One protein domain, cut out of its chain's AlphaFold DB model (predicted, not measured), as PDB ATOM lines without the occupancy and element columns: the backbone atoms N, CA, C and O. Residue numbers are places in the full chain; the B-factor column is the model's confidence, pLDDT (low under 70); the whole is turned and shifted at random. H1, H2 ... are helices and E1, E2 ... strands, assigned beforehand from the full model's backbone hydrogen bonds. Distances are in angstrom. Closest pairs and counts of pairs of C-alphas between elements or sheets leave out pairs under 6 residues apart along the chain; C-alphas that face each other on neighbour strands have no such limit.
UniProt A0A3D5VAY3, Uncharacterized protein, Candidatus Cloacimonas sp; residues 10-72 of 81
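What this domain is: This is residues 10 to 72 of the 81 residues of an uncharacterized protein of Candidatus Cloacimonas sp (UniProt A0A3D5VAY3). A long, narrow two-stranded ribbon, E1 beside E2, makes the length of the domain, with the short helix H1 and a loop at one end of it. Past the other end of the ribbon, residues 47 to 49 turn back from E2 into H2, which slants away from the ribbon and leads into H3, set apart from both strands. The printed part has 63 residues with three named helices and two named strands in the order E1, H1, E2, H2, H3; the sheet E1 - E2 is antiparallel, and the class is mixed, helices and strands. The whole is only just loose, close to extended, with a radius of gyration of the C-alphas of 15.7 A, and its outline is a rod spanning 50 by 19 by 16 A.

How they stand to each other: E1, residues 10 to 19, and E2, residues 35 to 46, are antiparallel neighbours with 168 degrees between their directions. C-alphas 13 and 42 face each other at 4.5 A, and C-alphas 17 and 38 at 4.4 A. N 12 and O 43 are within hydrogen-bond range at 2.9 A, as are N 41 and O 14 at 2.8 A. H1, residues 21 to 24, follows E1 by a tight link and touches no helix. The closest C-alphas of E2 and H2, residues 50 to 61, are those of Ile 44 and Lys 53, 7.1 A apart. H3, residues 65 to 71, is close to H2 but not clearly touching it, with the closest C-alphas, of Asp 61 and Ala 67, 6.9 A apart. The lines of H2 and H3 are about perpendicular, at 82 degrees. H3 is apart from E1 and from E2, and H2 is apart from E1. In H2 and H3 every O i to N i+4 pair is within hydrogen-bond range; H1, with 4 residues, is too short for such a pair.

Where its parts are: E1 runs from C-alpha 10 at (157.101, 327.125, 268.979) to C-alpha 19, 29.9 A. E2 runs back from C-alpha 35 at (175.796, 330.776, 289.909) to C-alpha 46, 31.5 A. H1, from Leu 21 to Leu 24, is 4.8 A long. H2, from Lys 50 to Asp 61, is 16.5 A long. H3, from Pro 65, is 10.0 A long and ends with C-alpha 71 at (180.947, 326.343, 280.965).

The domain as a whole: The two C-alphas farthest apart are those of Lys 27 and Asp 47, 50.0 A. The printed part has no cut. No link is long; the link from H1 to E2, 10 residues, is short but not tight. Residues 58 to 66, of which 58 to 61 belong to H2, stand free. The mean pLDDT of the printed part is 93.1, and no printed residue is under 70.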
ATOM      1  N   GLY A  10     156.695 326.278 267.869       94.81
ATOM      2  CA  GLY A  10     157.101 327.125 268.979       94.81
ATOM      3  C   GLY A  10     158.270 326.545 269.762       94.81
ATOM      4  O   GLY A  10     158.473 325.330 269.819       94.81
ATOM      5  N   ILE A  11     159.034 327.440 270.381       94.56
ATOM      6  CA  ILE A  11     160.057 327.105 271.365       94.56
ATOM      7  C   ILE A  11     159.933 328.064 272.546       94.56
ATOM      8  O   ILE A  11     159.768 329.269 272.368       94.56
ATOM      9  N   SER A  12     159.998 327.520 273.754       96.56
ATOM     10  CA  SER A  12     160.029 328.286 274.996       96.56
ATOM     11  C   SER A  12     161.158 327.770 275.870       96.56
ATOM     12  O   SER A  12     161.386 326.563 275.946       96.56
ATOM     13  N   VAL A  13     161.875 328.681 276.520       95.69
ATOM     14  CA  VAL A  13     163.007 328.351 277.382       95.69
ATOM     15  C   VAL A  13     162.791 329.010 278.735       95.69
ATOM     16  O   VAL A  13     162.607 330.223 278.822       95.69
ATOM     17  N   LYS A  14     162.837 328.208 279.798       97.62
ATOM     18  CA  LYS A  14     162.895 328.676 281.184       97.62
ATOM     19  C   LYS A  14     164.287 328.393 281.733       97.62
ATOM     20  O   LYS A  14     164.799 327.293 281.553       97.62
ATOM     21  N   ILE A  15     164.885 329.369 282.408       95.75
ATOM     22  CA  ILE A  15     166.212 329.235 283.014       95.75
ATOM     23  C   ILE A  15     166.079 329.411 284.526       95.75
ATOM     24  O   ILE A  15     165.431 330.347 284.990       95.75
ATOM     25  N   GLU A  16     166.683 328.500 285.280       97.38
ATOM     26  CA  GLU A  16     166.767 328.532 286.741       97.38
ATOM     27  C   GLU A  16     168.246 328.519 287.145       97.38
ATOM     28  O   GLU A  16     169.052 327.861 286.489       97.38
ATOM     29  N   GLY A  17     168.620 329.239 288.201       94.50
ATOM     30  CA  GLY A  17     169.997 329.252 288.686       94.50
ATOM     31  C   GLY A  17     170.085 329.583 290.167       94.50
ATOM     32  O   GLY A  17     169.332 330.418 290.669       94.50
ATOM     33  N   ASP A  18     171.024 328.930 290.845       92.62
ATOM     34  CA  ASP A  18     171.231 329.062 292.286       92.62
ATOM     35  C   ASP A  18     172.369 330.041 292.579       92.62
ATOM     36  O   ASP A  18     173.475 329.896 292.050       92.62
ATOM     37  N   LEU A  19     172.107 331.029 293.437       92.00
ATOM     38  CA  LEU A  19     173.063 332.069 293.815       92.00
ATOM     39  C   LEU A  19     173.176 332.172 295.337       92.00
ATOM     40  O   LEU A  19     172.183 332.385 296.031       92.00
ATOM     41  N   ASP A  20     174.403 332.087 295.841       92.81
ATOM     42  CA  ASP A  20     174.706 332.332 297.249       92.81
ATOM     43  C   ASP A  20     174.863 333.841 297.501       92.81
ATOM     44  O   ASP A  20     175.801 334.492 297.019       92.81
ATOM     45  N   LEU A  21     173.928 334.404 298.269       92.62
ATOM     46  CA  LEU A  21     173.908 335.829 298.591       92.62
ATOM     47  C   LEU A  21     174.998 336.236 299.586       92.62
ATOM     48  O   LEU A  21     175.444 337.380 299.550       92.62
ATOM     49  N   GLU A  22     175.456 335.345 300.465       94.12
ATOM     50  CA  GLU A  22     176.527 335.676 301.407       94.12
ATOM     51  C   GLU A  22     177.847 335.889 300.669       94.12
ATOM     52  O   GLU A  22     178.586 336.826 300.977       94.12
ATOM     53  N   ILE A  23     178.113 335.071 299.652       91.56
ATOM     54  CA  ILE A  23     179.284 335.219 298.784       91.56
ATOM     55  C   ILE A  23     179.150 336.457 297.896       91.56
ATOM     56  O   ILE A  23     180.092 337.246 297.812       91.56
ATOM     57  N   LEU A  24     177.975 336.680 297.292       92.31
ATOM     58  CA  LEU A  24     177.696 337.885 296.497       92.31
ATOM     59  C   LEU A  24     177.931 339.169 297.305       92.31
ATOM     60  O   LEU A  24     178.497 340.133 296.795       92.31
ATOM     61  N   MET A  25     177.511 339.177 298.569       93.75
ATOM     62  CA  MET A  25     177.674 340.316 299.475       93.75
ATOM     63  C   MET A  25     179.065 340.387 300.126       93.75
ATOM     64  O   MET A  25     179.287 341.239 300.986       93.75
ATOM     65  N   GLY A  26     179.995 339.496 299.767       93.19
ATOM     66  CA  GLY A  26     181.360 339.478 300.295       93.19
ATOM     67  C   GLY A  26     181.486 339.029 301.756       93.19
ATOM     68  O   GLY A  26     182.532 339.241 302.366       93.19
ATOM     69  N   LYS A  27     180.443 338.416 302.327       94.69
ATOM     70  CA  LYS A  27     180.418 337.901 303.708       94.69
ATOM     71  C   LYS A  27     181.069 336.522 303.837       94.69
ATOM     72  O   LYS A  27     181.539 336.173 304.914       94.69
ATOM     73  N   SER A  28     181.110 335.756 302.749       91.81
ATOM     74  CA  SER A  28     181.705 334.417 302.683       91.81
ATOM     75  C   SER A  28     182.596 334.269 301.445       91.81
ATOM     76  O   SER A  28     182.436 334.980 300.456       91.81
ATOM     77  N   LYS A  29     183.552 333.334 301.510       90.38
ATOM     78  CA  LYS A  29     184.442 332.938 300.399       90.38
ATOM     79  C   LYS A  29     184.522 331.418 300.224       90.38
ATOM     80  O   LYS A  29     185.474 330.917 299.635       90.38
ATOM     81  N   TYR A  30     183.577 330.682 300.812       88.75
ATOM     82  CA  TYR A  30     183.645 329.222 300.876       88.75
ATOM     83  C   TYR A  30     183.363 328.554 299.519       88.75
ATOM     84  O   TYR A  30     184.079 327.631 299.139       88.75
ATOM     85  N   TYR A  31     182.374 329.048 298.763       86.25
ATOM     86  CA  TYR A  31     182.102 328.604 297.390       86.25
ATOM     87  C   TYR A  31     182.595 329.616 296.348       86.25
ATOM     88  O   TYR A  31     182.963 330.751 296.667       86.25
ATOM     89  N   ARG A  32     182.592 329.205 295.072       87.44
ATOM     90  CA  ARG A  32     182.854 330.110 293.945       87.44
ATOM     91  C   ARG A  32     181.821 331.237 293.926       87.44
ATOM     92  O   ARG A  32     180.636 330.999 294.145       87.44
ATOM     93  N   VAL A  33     182.260 332.449 293.602       88.88
ATOM     94  CA  VAL A  33     181.348 333.571 293.340       88.88
ATOM     95  C   VAL A  33     180.562 333.284 292.052       88.88
ATOM     96  O   VAL A  33     181.134 332.794 291.075       88.88
ATOM     97  N   GLY A  34     179.262 333.592 292.049       90.06
ATOM     98  CA  GLY A  34     178.367 333.424 290.898       90.06
ATOM     99  C   GLY A  34     177.376 332.267 291.046       90.06
ATOM    100  O   GLY A  34     177.163 331.746 292.143       90.06
ATOM    101  N   PHE A  35     176.747 331.887 289.930       92.94
ATOM    102  CA  PHE A  35     175.796 330.776 289.909       92.94
ATOM    103  C   PHE A  35     176.498 329.446 290.189       92.94
ATOM    104  O   PHE A  35     177.542 329.149 289.602       92.94
ATOM    105  N   GLN A  36     175.914 328.638 291.071       90.69
ATOM    106  CA  GLN A  36     176.433 327.305 291.401       90.69
ATOM    107  C   GLN A  36     175.992 326.252 290.380       90.69
ATOM    108  O   GLN A  36     176.695 325.276 290.133       90.69
ATOM    109  N   GLY A  37     174.851 326.493 289.745       91.88
ATOM    110  CA  GLY A  37     174.321 325.705 288.650       91.88
ATOM    111  C   GLY A  37     173.314 326.533 287.868       91.88
ATOM    112  O   GLY A  37     172.713 327.464 288.406       91.88
ATOM    113  N   ILE A  38     173.160 326.201 286.591       94.19
ATOM    114  CA  ILE A  38     172.136 326.766 285.719       94.19
ATOM    115  C   ILE A  38     171.393 325.598 285.087       94.19
ATOM    116  O   ILE A  38     172.004 324.685 284.536       94.19
ATOM    117  N   LYS A  39     170.068 325.630 285.171       95.88
ATOM    118  CA  LYS A  39     169.181 324.646 284.569       95.88
ATOM    119  C   LYS A  39     168.386 325.311 283.459       95.88
ATOM    120  O   LYS A  39     167.583 326.208 283.710       95.88
ATOM    121  N   VAL A  40     168.604 324.845 282.235       95.38
ATOM    122  CA  VAL A  40     167.880 325.294 281.044       95.38
ATOM    123  C   VAL A  40     166.782 324.280 280.741       95.38
ATOM    124  O   VAL A  40     167.045 323.097 280.537       95.38
ATOM    125  N   ILE A  41     165.534 324.733 280.759       96.44
ATOM    126  CA  ILE A  41     164.342 323.915 280.543       96.44
ATOM    127  C   ILE A  41     163.715 324.366 279.229       96.44
ATOM    128  O   ILE A  41     163.033 325.391 279.167       96.44
ATOM    129  N   THR A  42     163.955 323.587 278.179       95.50
ATOM    130  CA  THR A  42     163.506 323.894 276.820       95.50
ATOM    131  C   THR A  42     162.251 323.097 276.477       95.50
ATOM    132  O   THR A  42     162.233 321.870 276.550       95.50
ATOM    133  N   THR A  43     161.194 323.797 276.074       96.38
ATOM    134  CA  THR A  43     159.942 323.223 275.572       96.38
ATOM    135  C   THR A  43     159.866 323.461 274.070       96.38
ATOM    136  O   THR A  43     159.904 324.606 273.628       96.38
ATOM    137  N   ILE A  44     159.766 322.381 273.290       95.12
ATOM    138  CA  ILE A  44     159.695 322.428 271.824       95.12
ATOM    139  C   ILE A  44     158.354 321.871 271.358       95.12
ATOM    140  O   ILE A  44     158.021 320.705 271.616       95.12
ATOM    141  N   GLU A  45     157.627 322.688 270.604       96.19
ATOM    142  CA  GLU A  45     156.391 322.331 269.921       96.19
ATOM    143  C   GLU A  45     156.693 322.031 268.450       96.19
ATOM    144  O   GLU A  45     156.731 322.916 267.597       96.19
ATOM    145  N   ALA A  46     156.942 320.758 268.157       93.62
ATOM    146  CA  ALA A  46     157.204 320.247 266.817       93.62
ATOM    147  C   ALA A  46     156.864 318.752 266.756       93.62
ATOM    148  O   ALA A  46     156.768 318.094 267.802       93.62
ATOM    149  N   ASP A  47     156.709 318.228 265.542       93.12
ATOM    150  CA  ASP A  47     156.460 316.807 265.275       93.12
ATOM    151  C   ASP A  47     157.781 316.039 265.323       93.12
ATOM    152  O   ASP A  47     158.347 315.649 264.308       93.12
ATOM    153  N   MET A  48     158.302 315.920 266.541       90.19
ATOM    154  CA  MET A  48     159.580 315.300 266.858       90.19
ATOM    155  C   MET A  48     159.401 314.379 268.060       90.19
ATOM    156  O   MET A  48     158.676 314.717 269.008       90.19
ATOM    157  N   SER A  49     160.100 313.249 268.059       93.69
ATOM    158  CA  SER A  49     160.245 312.401 269.238       93.69
ATOM    159  C   SER A  49     161.007 313.133 270.352       93.69
ATOM    160  O   SER A  49     161.611 314.192 270.146       93.69
ATOM    161  N   LYS A  50     160.997 312.575 271.566       93.50
ATOM    162  CA  LYS A  50     161.776 313.131 272.680       93.50
ATOM    163  C   LYS A  50     163.272 313.120 272.362       93.50
ATOM    164  O   LYS A  50     163.945 314.122 272.572       93.50
ATOM    165  N   GLU A  51     163.762 312.020 271.805       94.50
ATOM    166  CA  GLU A  51     165.165 311.834 271.433       94.50
ATOM    167  C   GLU A  51     165.588 312.805 270.325       94.50
ATOM    168  O   GLU A  51     166.696 313.335 270.349       94.50
ATOM    169  N   GLU A  52     164.709 313.072 269.356       92.75
ATOM    170  CA  GLU A  52     164.955 314.074 268.315       92.75
ATOM    171  C   GLU A  52     165.036 315.484 268.906       92.75
ATOM    172  O   GLU A  52     165.926 316.248 268.535       92.75
ATOM    173  N   LYS A  53     164.155 315.826 269.857       93.25
ATOM    174  CA  LYS A  53     164.205 317.116 270.563       93.25
ATOM    175  C   LYS A  53     165.491 317.264 271.373       93.25
ATOM    176  O   LYS A  53     166.100 318.326 271.334       93.25
ATOM    177  N   GLU A  54     165.925 316.217 272.069       94.19
ATOM    178  CA  GLU A  54     167.181 316.219 272.831       94.19
ATOM    179  C   GLU A  54     168.394 316.415 271.914       94.19
ATOM    180  O   GLU A  54     169.235 317.271 272.181       94.19
ATOM    181  N   LYS A  55     168.454 315.695 270.785       92.75
ATOM    182  CA  LYS A  55     169.507 315.888 269.775       92.75
ATOM    183  C   LYS A  55     169.512 317.302 269.207       92.75
ATOM    184  O   LYS A  55     170.577 317.893 269.078       92.75
ATOM    185  N   PHE A  56     168.338 317.843 268.900       91.81
ATOM    186  CA  PHE A  56     168.199 319.195 268.370       91.81
ATOM    187  C   PHE A  56     168.656 320.263 269.369       91.81
ATOM    188  O   PHE A  56     169.364 321.189 268.986       91.81
ATOM    189  N   VAL A  57     168.306 320.124 270.653       93.31
ATOM    190  CA  VAL A  57     168.792 321.032 271.705       93.31
ATOM    191  C   VAL A  57     170.315 320.963 271.819       93.31
ATOM    192  O   VAL A  57     170.951 322.013 271.846       93.31
ATOM    193  N   ASN A  58     170.899 319.763 271.812       92.38
ATOM    194  CA  ASN A  58     172.355 319.600 271.868       92.38
ATOM    195  C   ASN A  58     173.051 320.227 270.648       92.38
ATOM    196  O   ASN A  58     174.036 320.934 270.806       92.38
ATOM    197  N   GLU A  59     172.509 320.052 269.438       92.06
ATOM    198  CA  GLU A  59     173.068 320.646 268.210       92.06
ATOM    199  C   GLU A  59     173.008 322.189 268.206       92.06
ATOM    200  O   GLU A  59     173.816 322.872 267.564       92.06
ATOM    201  N   ILE A  60     172.015 322.773 268.881       91.19
ATOM    202  CA  ILE A  60     171.945 324.225 269.084       91.19
ATOM    203  C   ILE A  60     172.990 324.657 270.115       91.19
ATOM    204  O   ILE A  60     173.710 325.630 269.881       91.19
ATOM    205  N   ASP A  61     173.081 323.939 271.236       92.38
ATOM    206  CA  ASP A  61     173.975 324.271 272.345       92.38
ATOM    207  C   ASP A  61     175.460 324.173 271.962       92.38
ATOM    208  O   ASP A  61     176.242 325.037 272.350       92.38
ATOM    209  N   GLU A  62     175.830 323.237 271.079       93.69
ATOM    210  CA  GLU A  62     177.184 323.105 270.501       93.69
ATOM    211  C   GLU A  62     177.720 324.396 269.860       93.69
ATOM    212  O   GLU A  62     178.927 324.559 269.679       93.69
ATOM    213  N   ARG A  63     176.828 325.315 269.480       93.62
ATOM    214  CA  ARG A  63     177.167 326.596 268.846       93.62
ATOM    215  C   ARG A  63     176.782 327.798 269.710       93.62
ATOM    216  O   ARG A  63     176.868 328.928 269.234       93.62
ATOM    217  N   CYS A  64     176.323 327.584 270.944       93.44
ATOM    218  CA  CYS A  64     175.863 328.647 271.826       93.44
ATOM    219  C   CYS A  64     177.058 329.370 272.475       93.44
ATOM    220  O   CYS A  64     177.695 328.817 273.373       93.44
ATOM    221  N   PRO A  65     177.346 330.635 272.110       94.50
ATOM    222  CA  PRO A  65     178.505 331.349 272.652       94.50
ATOM    223  C   PRO A  65     178.362 331.647 274.151       94.50
ATOM    224  O   PRO A  65     179.347 331.776 274.867       94.50
ATOM    225  N   ILE A  66     177.126 331.770 274.645       93.56
ATOM    226  CA  ILE A  66     176.862 332.051 276.058       93.56
ATOM    227  C   ILE A  66     177.073 330.801 276.911       93.56
ATOM    228  O   ILE A  66     177.668 330.902 277.981       93.56
ATOM    229  N   ALA A  67     176.616 329.635 276.445       92.69
ATOM    230  CA  ALA A  67     176.844 328.375 277.142       92.69
ATOM    231  C   ALA A  67     178.344 328.056 277.211       92.69
ATOM    232  O   ALA A  67     178.833 327.748 278.296       92.69
ATOM    233  N   ASP A  68     179.078 328.243 276.107       94.88
ATOM    234  CA  ASP A  68     180.540 328.100 276.066       94.88
ATOM    235  C   ASP A  68     181.232 329.022 277.083       94.88
ATOM    236  O   ASP A  68     181.972 328.551 277.947       94.88
ATOM    237  N   ASN A  69     180.896 330.319 277.084       94.69
ATOM    238  CA  ASN A  69     181.476 331.278 278.027       94.69
ATOM    239  C   ASN A  69     181.201 330.936 279.504       94.69
ATOM    240  O   ASN A  69     182.011 331.286 280.363       94.69
ATOM    241  N   ILE A  70     180.049 330.326 279.810       91.50
ATOM    242  CA  ILE A  70     179.640 329.958 281.177       91.50
ATOM    243  C   ILE A  70     180.274 328.630 281.615       91.50
ATOM    244  O   ILE A  70     180.639 328.486 282.785       91.50
ATOM    245  N   ALA A  71     180.360 327.655 280.706       90.94
ATOM    246  CA  ALA A  71     180.947 326.343 280.965       90.94
ATOM    247  C   ALA A  71     182.483 326.397 281.006       90.94
ATOM    248  O   ALA A  71     183.111 325.645 281.755       90.94
ATOM    249  N   GLY A  72     183.081 327.291 280.220       89.00
ATOM    250  CA  GLY A  72     184.508 327.583 280.192       89.00
ATOM    251  C   GLY A  72     184.912 328.786 281.048       89.00
ATOM    252  O   GLY A  72     184.099 329.457 281.681       89.00
TER     253      GLY A  72